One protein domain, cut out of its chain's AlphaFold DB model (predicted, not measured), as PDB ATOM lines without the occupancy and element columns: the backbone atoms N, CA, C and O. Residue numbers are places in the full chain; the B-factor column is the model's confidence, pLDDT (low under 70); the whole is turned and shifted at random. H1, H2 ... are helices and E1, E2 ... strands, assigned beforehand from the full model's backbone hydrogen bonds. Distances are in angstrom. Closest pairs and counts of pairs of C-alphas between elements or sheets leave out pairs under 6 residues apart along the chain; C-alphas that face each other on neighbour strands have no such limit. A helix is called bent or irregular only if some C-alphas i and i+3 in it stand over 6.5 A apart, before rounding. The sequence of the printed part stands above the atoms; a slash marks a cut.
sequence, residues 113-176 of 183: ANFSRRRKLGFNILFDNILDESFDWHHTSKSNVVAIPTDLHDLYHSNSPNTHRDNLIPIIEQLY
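This is residues 113 to 176 of the 183 residues of an uncharacterized protein of Thermoplasmata archaeon (UniProt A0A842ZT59). What is the main picture? A two-stranded antiparallel hairpin, E1 and E2, makes the middle, with H2 and H3 to one side and H1 away on the other. What completes it? The 64 printed residues hold, in order, H1, E1, E2, H2 and H3, a mixed class. The whole is compact: radius of gyration of the C-alphas 11.7 A, spans 30 by 28 by 18 A.

How do the strands pair? E1, residues 135 to 139, and E2, residues 144 to 149, are antiparallel; N 136 and O 148, 2.8 A apart, are within hydrogen-bond range. Where are the helices? H2, residues 150 to 155, and H3, residues 161 to 175, are close but not clearly touching; their closest C-alphas, of His 153 and Leu 168, are 7.8 A apart. H3's closest C-alpha to E1 is Arg 165, 6.3 A from that of His 139. H1, residues 113 to 120, is apart from E2, H2 and H3. Are helix backbones within range? Every O i to N i+4 pair is in H1 and H2, and 8 of 11 in H3.

Where are the anchors? H1 begins at C-alpha 113 (-48.646, 27.604, -24.117) and H3 ends at C-alpha 175 (-31.657, 24.630, -48.203). How long are they? E2 is 16.8 A and H3 20.9 A; H3 is only just irregular, C-alphas 167 and 170 being 6.8 A apart.

How large is it? The farthest C-alphas, of Ala 113 and Gln 174, are 32.4 A apart. What of chain and confidence? The printed part has no cut, H1 to E1 is a long link, and residues 128 and 130 to 131 have pLDDT under 70.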
ATOM      1  N   ALA A 113     -49.003  26.318 -24.709       87.44
ATOM      2  CA  ALA A 113     -48.646  27.604 -24.117       87.44
ATOM      3  C   ALA A 113     -47.517  28.294 -24.899       87.44
ATOM      4  O   ALA A 113     -47.610  29.488 -25.173       87.44
ATOM      5  N   ASN A 114     -46.497  27.539 -25.317       84.75
ATOM      6  CA  ASN A 114     -45.419  28.047 -26.161       84.75
ATOM      7  C   ASN A 114     -45.946  28.521 -27.519       84.75
ATOM      8  O   ASN A 114     -45.623  29.628 -27.926       84.75
ATOM      9  N   PHE A 115     -46.809  27.748 -28.181       80.50
ATOM     10  CA  PHE A 115     -47.420  28.148 -29.452       80.50
ATOM     11  C   PHE A 115     -48.290  29.406 -29.308       80.50
ATOM     12  O   PHE A 115     -48.209  30.333 -30.107       80.50
ATOM     13  N   SER A 116     -49.086  29.492 -28.237       81.12
ATOM     14  CA  SER A 116     -49.862  30.693 -27.913       81.12
ATOM     15  C   SER A 116     -48.964  31.912 -27.680       81.12
ATOM     16  O   SER A 116     -49.248  32.981 -28.218       81.12
ATOM     17  N   ARG A 117     -47.862  31.747 -26.936       78.69
ATOM     18  CA  ARG A 117     -46.862  32.800 -26.728       78.69
ATOM     19  C   ARG A 117     -46.216  33.214 -28.050       78.69
ATOM     20  O   ARG A 117     -46.104  34.408 -28.284       78.69
ATOM     21  N   ARG A 118     -45.846  32.259 -28.907       75.25
ATOM     22  CA  ARG A 118     -45.241  32.517 -30.222       75.25
ATOM     23  C   ARG A 118     -46.163  33.348 -31.114       75.25
ATOM     24  O   ARG A 118     -45.757  34.415 -31.549       75.25
ATOM     25  N   ARG A 119     -47.438  32.957 -31.240       72.56
ATOM     26  CA  ARG A 119     -48.452  33.751 -31.962       72.56
ATOM     27  C   ARG A 119     -48.625  35.155 -31.385       72.56
ATOM     28  O   ARG A 119     -48.715  36.116 -32.134       72.56
ATOM     29  N   LYS A 120     -48.651  35.294 -30.053       73.94
ATOM     30  CA  LYS A 120     -48.787  36.606 -29.396       73.94
ATOM     31  C   LYS A 120     -47.578  37.516 -29.635       73.94
ATOM     32  O   LYS A 120     -47.740  38.729 -29.661       73.94
ATOM     33  N   LEU A 121     -46.388  36.937 -29.768       73.00
ATOM     34  CA  LEU A 121     -45.155  37.656 -30.090       73.00
ATOM     35  C   LEU A 121     -44.995  37.916 -31.596       73.00
ATOM     36  O   LEU A 121     -44.028  38.557 -31.981       73.00
ATOM     37  N   GLY A 122     -45.933  37.448 -32.429       70.50
ATOM     38  CA  GLY A 122     -45.873  37.612 -33.879       70.50
ATOM     39  C   GLY A 122     -44.883  36.676 -34.569       70.50
ATOM     40  O   GLY A 122     -44.482  36.974 -35.683       70.50
ATOM     41  N   PHE A 123     -44.481  35.566 -33.936       76.00
ATOM     42  CA  PHE A 123     -43.640  34.565 -34.596       76.00
ATOM     43  C   PHE A 123     -44.472  33.724 -35.573       76.00
ATOM     44  O   PHE A 123     -45.259  32.872 -35.145       76.00
ATOM     45  N   ASN A 124     -44.275  33.956 -36.867       76.06
ATOM     46  CA  ASN A 124     -44.808  33.165 -37.967       76.06
ATOM     47  C   ASN A 124     -43.802  32.064 -38.302       76.06
ATOM     48  O   ASN A 124     -42.749  32.316 -38.884       76.06
ATOM     49  N   ILE A 125     -44.121  30.839 -37.896       75.25
ATOM     50  CA  ILE A 125     -43.343  29.663 -38.281       75.25
ATOM     51  C   ILE A 125     -43.693  29.351 -39.733       75.25
ATOM     52  O   ILE A 125     -44.862  29.090 -40.019       75.25
ATOM     53  N   LEU A 126     -42.705  29.405 -40.625       76.00
ATOM     54  CA  LEU A 126     -42.924  29.138 -42.048       76.00
ATOM     55  C   LEU A 126     -43.054  27.635 -42.330       76.00
ATOM     56  O   LEU A 126     -43.893  27.234 -43.128       76.00
ATOM     57  N   PHE A 127     -42.289  26.800 -41.623       71.44
ATOM     58  CA  PHE A 127     -42.384  25.339 -41.670       71.44
ATOM     59  C   PHE A 127     -41.865  24.713 -40.364       71.44
ATOM     60  O   PHE A 127     -41.066  25.314 -39.640       71.44
ATOM     61  N   ASP A 128     -42.361  23.516 -40.047       66.44
ATOM     62  CA  ASP A 128     -41.843  22.693 -38.948       66.44
ATOM     63  C   ASP A 128     -40.531  22.013 -39.361       66.44
ATOM     64  O   ASP A 128     -40.250  21.893 -40.544       66.44
ATOM     65  N   ASN A 129     -39.724  21.559 -38.399       73.00
ATOM     66  CA  ASN A 129     -38.462  20.884 -38.699       73.00
ATOM     67  C   ASN A 129     -38.682  19.631 -39.576       73.00
ATOM     68  O   ASN A 129     -39.242  18.643 -39.103       73.00
ATOM     69  N   ILE A 130     -38.263  19.706 -40.844       66.44
ATOM     70  CA  ILE A 130     -38.364  18.617 -41.835       66.44
ATOM     71  C   ILE A 130     -37.158  17.673 -41.727       66.44
ATOM     72  O   ILE A 130     -37.248  16.502 -42.084       66.44
ATOM     73  N   LEU A 131     -36.030  18.183 -41.233       64.50
ATOM     74  CA  LEU A 131     -34.800  17.425 -41.060       64.50
ATOM     75  C   LEU A 131     -34.915  16.701 -39.717       64.50
ATOM     76  O   LEU A 131     -35.109  17.355 -38.699       64.50
ATOM     77  N   ASP A 132     -34.856  15.371 -39.672       71.50
ATOM     78  CA  ASP A 132     -35.026  14.582 -38.431       71.50
ATOM     79  C   ASP A 132     -33.792  14.677 -37.495       71.50
ATOM     80  O   ASP A 132     -33.311  13.699 -36.928       71.50
ATOM     81  N   GLU A 133     -33.242  15.884 -37.369       79.50
ATOM     82  CA  GLU A 133     -32.006  16.247 -36.686       79.50
ATOM     83  C   GLU A 133     -32.263  17.341 -35.631       79.50
ATOM     84  O   GLU A 133     -33.353  17.917 -35.530       79.50
ATOM     85  N   SER A 134     -31.246  17.629 -34.810       84.19
ATOM     86  CA  SER A 134     -31.299  18.750 -33.865       84.19
ATOM     87  C   SER A 134     -31.371  20.074 -34.619       84.19
ATOM     88  O   SER A 134     -30.594  20.314 -35.540       84.19
ATOM     89  N   PHE A 135     -32.284  20.947 -34.201       85.75
ATOM     90  CA  PHE A 135     -32.539  22.206 -34.884       85.75
ATOM     91  C   PHE A 135     -32.757  23.366 -33.917       85.75
ATOM     92  O   PHE A 135     -33.294  23.197 -32.815       85.75
ATOM     93  N   ASP A 136     -32.452  24.562 -34.412       85.00
ATOM     94  CA  ASP A 136     -32.734  25.837 -33.773       85.00
ATOM     95  C   ASP A 136     -33.624  26.727 -34.645       85.00
ATOM     96  O   ASP A 136     -33.734  26.578 -35.864       85.00
ATOM     97  N   TRP A 137     -34.336  27.640 -33.984       83.94
ATOM     98  CA  TRP A 137     -35.270  28.558 -34.633       83.94
ATOM     99  C   TRP A 137     -34.552  29.837 -35.054       83.94
ATOM    100  O   TRP A 137     -34.221  30.670 -34.208       83.94
ATOM    101  N   HIS A 138     -34.401  30.027 -36.359       83.38
ATOM    102  CA  HIS A 138     -33.746  31.187 -36.939       83.38
ATOM    103  C   HIS A 138     -34.752  32.180 -37.524       83.38
ATOM    104  O   HIS A 138     -35.698  31.794 -38.207       83.38
ATOM    105  N   HIS A 139     -34.568  33.474 -37.264       81.88
ATOM    106  CA  HIS A 139     -35.473  34.512 -37.759       81.88
ATOM    107  C   HIS A 139     -35.096  34.901 -39.184       81.88
ATOM    108  O   HIS A 139     -34.033  35.467 -39.354       81.88
ATOM    109  N   THR A 140     -35.958  34.703 -40.182       79.25
ATOM    110  CA  THR A 140     -35.745  35.248 -41.540       79.25
ATOM    111  C   THR A 140     -36.239  36.688 -41.665       79.25
ATOM    112  O   THR A 140     -35.755  37.454 -42.491       79.25
ATOM    113  N   SER A 141     -37.167  37.106 -40.799       79.19
ATOM    114  CA  SER A 141     -37.635  38.492 -40.704       79.19
ATOM    115  C   SER A 141     -37.899  38.886 -39.246       79.19
ATOM    116  O   SER A 141     -37.593  38.141 -38.318       79.19
ATOM    117  N   LYS A 142     -38.475  40.074 -39.003       76.06
ATOM    118  CA  LYS A 142     -38.865  40.502 -37.641       76.06
ATOM    119  C   LYS A 142     -39.907  39.576 -36.999       76.06
ATOM    120  O   LYS A 142     -40.013  39.541 -35.777       76.06
ATOM    121  N   SER A 143     -40.679  38.871 -37.819       76.19
ATOM    122  CA  SER A 143     -41.780  38.001 -37.404       76.19
ATOM    123  C   SER A 143     -41.611  36.565 -37.883       76.19
ATOM    124  O   SER A 143     -42.129  35.659 -37.244       76.19
ATOM    125  N   ASN A 144     -40.912  36.324 -38.990       83.81
ATOM    126  CA  ASN A 144     -40.880  35.007 -39.620       83.81
ATOM    127  C   ASN A 144     -39.683  34.200 -39.127       83.81
ATOM    128  O   ASN A 144     -38.584  34.738 -38.973       83.81
ATOM    129  N   VAL A 145     -39.919  32.920 -38.847       84.81
ATOM    130  CA  VAL A 145     -38.939  32.028 -38.229       84.81
ATOM    131  C   VAL A 145     -38.959  30.675 -38.931       84.81
ATOM    132  O   VAL A 145     -40.029  30.148 -39.249       84.81
ATOM    133  N   VAL A 146     -37.776  30.113 -39.145       86.19
ATOM    134  CA  VAL A 146     -37.539  28.827 -39.807       86.19
ATOM    135  C   VAL A 146     -36.733  27.908 -38.899       86.19
ATOM    136  O   VAL A 146     -35.972  28.380 -38.052       86.19
ATOM    137  N   ALA A 147     -36.922  26.601 -39.044       86.69
ATOM    138  CA  ALA A 147     -36.064  25.614 -38.402       86.69
ATOM    139  C   ALA A 147     -34.796  25.430 -39.247       86.69
ATOM    140  O   ALA A 147     -34.908  25.181 -40.445       86.69
ATOM    141  N   ILE A 148     -33.616  25.543 -38.634       85.81
ATOM    142  CA  ILE A 148     -32.331  25.204 -39.263       85.81
ATOM    143  C   ILE A 148     -31.524  24.267 -38.356       85.81
ATOM    144  O   ILE A 148     -31.687  24.351 -37.136       85.81
ATOM    145  N   PRO A 149     -30.657  23.396 -38.904       88.50
ATOM    146  CA  PRO A 149     -29.794  22.534 -38.097       88.50
ATOM    147  C   PRO A 149     -28.985  23.330 -37.068       88.50
ATOM    148  O   PRO A 149     -28.446  24.391 -37.395       88.50
ATOM    149  N   THR A 150     -28.892  22.819 -35.837       87.12
ATOM    150  CA  THR A 150     -28.200  23.502 -34.725       87.12
ATOM    151  C   THR A 150     -26.745  23.816 -35.079       87.12
ATOM    152  O   THR A 150     -26.311  24.954 -34.928       87.12
ATOM    153  N   ASP A 151     -26.023  22.859 -35.664       88.69
ATOM    154  CA  ASP A 151     -24.612  23.029 -36.038       88.69
ATOM    155  C   ASP A 151     -24.413  24.186 -37.031       88.69
ATOM    156  O   ASP A 151     -23.441  24.937 -36.958       88.69
ATOM    157  N   LEU A 152     -25.373  24.369 -37.942       86.44
ATOM    158  CA  LEU A 152     -25.374  25.445 -38.927       86.44
ATOM    159  C   LEU A 152     -25.769  26.786 -38.292       86.44
ATOM    160  O   LEU A 152     -25.185  27.819 -38.612       86.44
ATOM    161  N   HIS A 153     -26.718  26.777 -37.356       87.06
ATOM    162  CA  HIS A 153     -27.078  27.957 -36.571       87.06
ATOM    163  C   HIS A 153     -25.883  28.479 -35.750       87.06
ATOM    164  O   HIS A 153     -25.651  29.691 -35.695       87.06
ATOM    165  N   ASP A 154     -25.110  27.572 -35.154       87.00
ATOM    166  CA  ASP A 154     -23.939  27.886 -34.332       87.00
ATOM    167  C   ASP A 154     -22.737  28.335 -35.171       87.00
ATOM    168  O   ASP A 154     -22.043  29.282 -34.795       87.00
ATOM    169  N   LEU A 155     -22.522  27.724 -36.342       88.12
ATOM    170  CA  LEU A 155     -21.428  28.083 -37.251       88.12
ATOM    171  C   LEU A 155     -21.496  29.550 -37.708       88.12
ATOM    172  O   LEU A 155     -20.467  30.210 -37.836       88.12
ATOM    173  N   TYR A 156     -22.708  30.069 -37.921       84.19
ATOM    174  CA  TYR A 156     -22.951  31.451 -38.349       84.19
ATOM    175  C   TYR A 156     -23.401  32.359 -37.195       84.19
ATOM    176  O   TYR A 156     -24.042  33.399 -37.408       84.19
ATOM    177  N   HIS A 157     -23.077  31.990 -35.953       80.56
ATOM    178  CA  HIS A 157     -23.345  32.829 -34.794       80.56
ATOM    179  C   HIS A 157     -22.640  34.188 -34.917       80.56
ATOM    180  O   HIS A 157     -21.485  34.286 -35.331       80.56
ATOM    181  N   SER A 158     -23.324  35.268 -34.532       82.81
ATOM    182  CA  SER A 158     -22.692  36.584 -34.439       82.81
ATOM    183  C   SER A 158     -23.268  37.398 -33.285       82.81
ATOM    184  O   SER A 158     -24.433  37.247 -32.918       82.81
ATOM    185  N   ASN A 159     -22.458  38.315 -32.750       81.19
ATOM    186  CA  ASN A 159     -22.846  39.191 -31.637       81.19
ATOM    187  C   ASN A 159     -23.945  40.205 -32.013       81.19
ATOM    188  O   ASN A 159     -24.551  40.814 -31.131       81.19
ATOM    189  N   SER A 160     -24.199  40.406 -33.310       83.31
ATOM    190  CA  SER A 160     -25.240  41.292 -33.828       83.31
ATOM    191  C   SER A 160     -26.423  40.458 -34.330       83.31
ATOM    192  O   SER A 160     -26.265  39.691 -35.282       83.31
ATOM    193  N   PRO A 161     -27.635  40.617 -33.766       76.94
ATOM    194  CA  PRO A 161     -28.806  39.853 -34.197       76.94
ATOM    195  C   PRO A 161     -29.135  40.012 -35.686       76.94
ATOM    196  O   PRO A 161     -29.559  39.055 -36.326       76.94
ATOM    197  N   ASN A 162     -28.908  41.206 -36.248       81.06
ATOM    198  CA  ASN A 162     -29.146  41.466 -37.670       81.06
ATOM    199  C   ASN A 162     -28.102  40.758 -38.536       81.06
ATOM    200  O   ASN A 162     -28.452  40.114 -39.510       81.06
ATOM    201  N   THR A 163     -26.833  40.810 -38.134       83.88
ATOM    202  CA  THR A 163     -25.741  40.161 -38.868       83.88
ATOM    203  C   THR A 163     -25.869  38.640 -38.823       83.88
ATOM    204  O   THR A 163     -25.687  37.979 -39.837       83.88
ATOM    205  N   HIS A 164     -26.258  38.080 -37.673       84.25
ATOM    206  CA  HIS A 164     -26.526  36.649 -37.538       84.25
ATOM    207  C   HIS A 164     -27.665  36.210 -38.466       84.25
ATOM    208  O   HIS A 164     -27.549  35.187 -39.134       84.25
ATOM    209  N   ARG A 165     -28.739  37.008 -38.542       85.12
ATOM    210  CA  ARG A 165     -29.827  36.775 -39.491       85.12
ATOM    211  C   ARG A 165     -29.353  36.815 -40.937       85.12
ATOM    212  O   ARG A 165     -29.568  35.873 -41.692       85.12
ATOM    213  N   ASP A 166     -28.746  37.927 -41.325       85.12
ATOM    214  CA  ASP A 166     -28.478  38.217 -42.729       85.12
ATOM    215  C   ASP A 166     -27.426  37.248 -43.312       85.12
ATOM    216  O   ASP A 166     -27.496  36.912 -44.490       85.12
ATOM    217  N   ASN A 167     -26.527  36.708 -42.478       88.06
ATOM    218  CA  ASN A 167     -25.569  35.670 -42.874       88.06
ATOM    219  C   ASN A 167     -26.223  34.315 -43.187       88.06
ATOM    220  O   ASN A 167     -25.718  33.567 -44.022       88.06
ATOM    221  N   LEU A 168     -27.321  33.982 -42.505       87.38
ATOM    222  CA  LEU A 168     -27.993  32.689 -42.641       87.38
ATOM    223  C   LEU A 168     -29.069  32.690 -43.729       87.38
ATOM    224  O   LEU A 168     -29.367  31.629 -44.269       87.38
ATOM    225  N   ILE A 169     -29.606  33.856 -44.107       86.00
ATOM    226  CA  ILE A 169     -30.619  33.988 -45.170       86.00
ATOM    227  C   ILE A 169     -30.204  33.308 -46.493       86.00
ATOM    228  O   ILE A 169     -30.990  32.503 -46.990       86.00
ATOM    229  N   PRO A 170     -28.997  33.537 -47.056       87.56
ATOM    230  CA  PRO A 170     -28.592  32.896 -48.310       87.56
ATOM    231  C   PRO A 170     -28.519  31.370 -48.207       87.56
ATOM    232  O   PRO A 170     -28.809  30.661 -49.164       87.56
ATOM    233  N   ILE A 171     -28.137  30.862 -47.036       87.25
ATOM    234  CA  ILE A 171     -27.998  29.428 -46.772       87.25
ATOM    235  C   ILE A 171     -29.377  28.792 -46.611       87.25
ATOM    236  O   ILE A 171     -29.626  27.708 -47.127       87.25
ATOM    237  N   ILE A 172     -30.294  29.491 -45.944       84.44
ATOM    238  CA  ILE A 172     -31.696  29.088 -45.835       84.44
ATOM    239  C   ILE A 172     -32.332  29.004 -47.222       84.44
ATOM    240  O   ILE A 172     -33.010  28.022 -47.495       84.44
ATOM    241  N   GLU A 173     -32.073  29.966 -48.110       84.25
ATOM    242  CA  GLU A 173     -32.587  29.933 -49.484       84.25
ATOM    243  C   GLU A 173     -31.990  28.774 -50.305       84.25
ATOM    244  O   GLU A 173     -32.670  28.190 -51.139       84.25
ATOM    245  N   GLN A 174     -30.743  28.368 -50.042       85.25
ATOM    246  CA  GLN A 174     -30.157  27.172 -50.665       85.25
ATOM    247  C   GLN A 174     -30.771  25.869 -50.142       85.25
ATOM    248  O   GLN A 174     -30.992  24.936 -50.913       85.25
ATOM    249  N   LEU A 175     -31.028  25.791 -48.835       80.06
ATOM    250  CA  LEU A 175     -31.657  24.630 -48.203       80.06
ATOM    251  C   LEU A 175     -33.141  24.511 -48.576       80.06
ATOM    252  O   LEU A 175     -33.667  23.404 -48.673       80.06
ATOM    253  N   TYR A 176     -33.802  25.649 -48.796       79.19
ATOM    254  CA  TYR A 176     -35.229  25.769 -49.079       79.19
ATOM    255  C   TYR A 176     -35.463  26.754 -50.241       79.19
ATOM    256  O   TYR A 176     -35.913  27.877 -50.011       79.19
TER     257      TYR A 176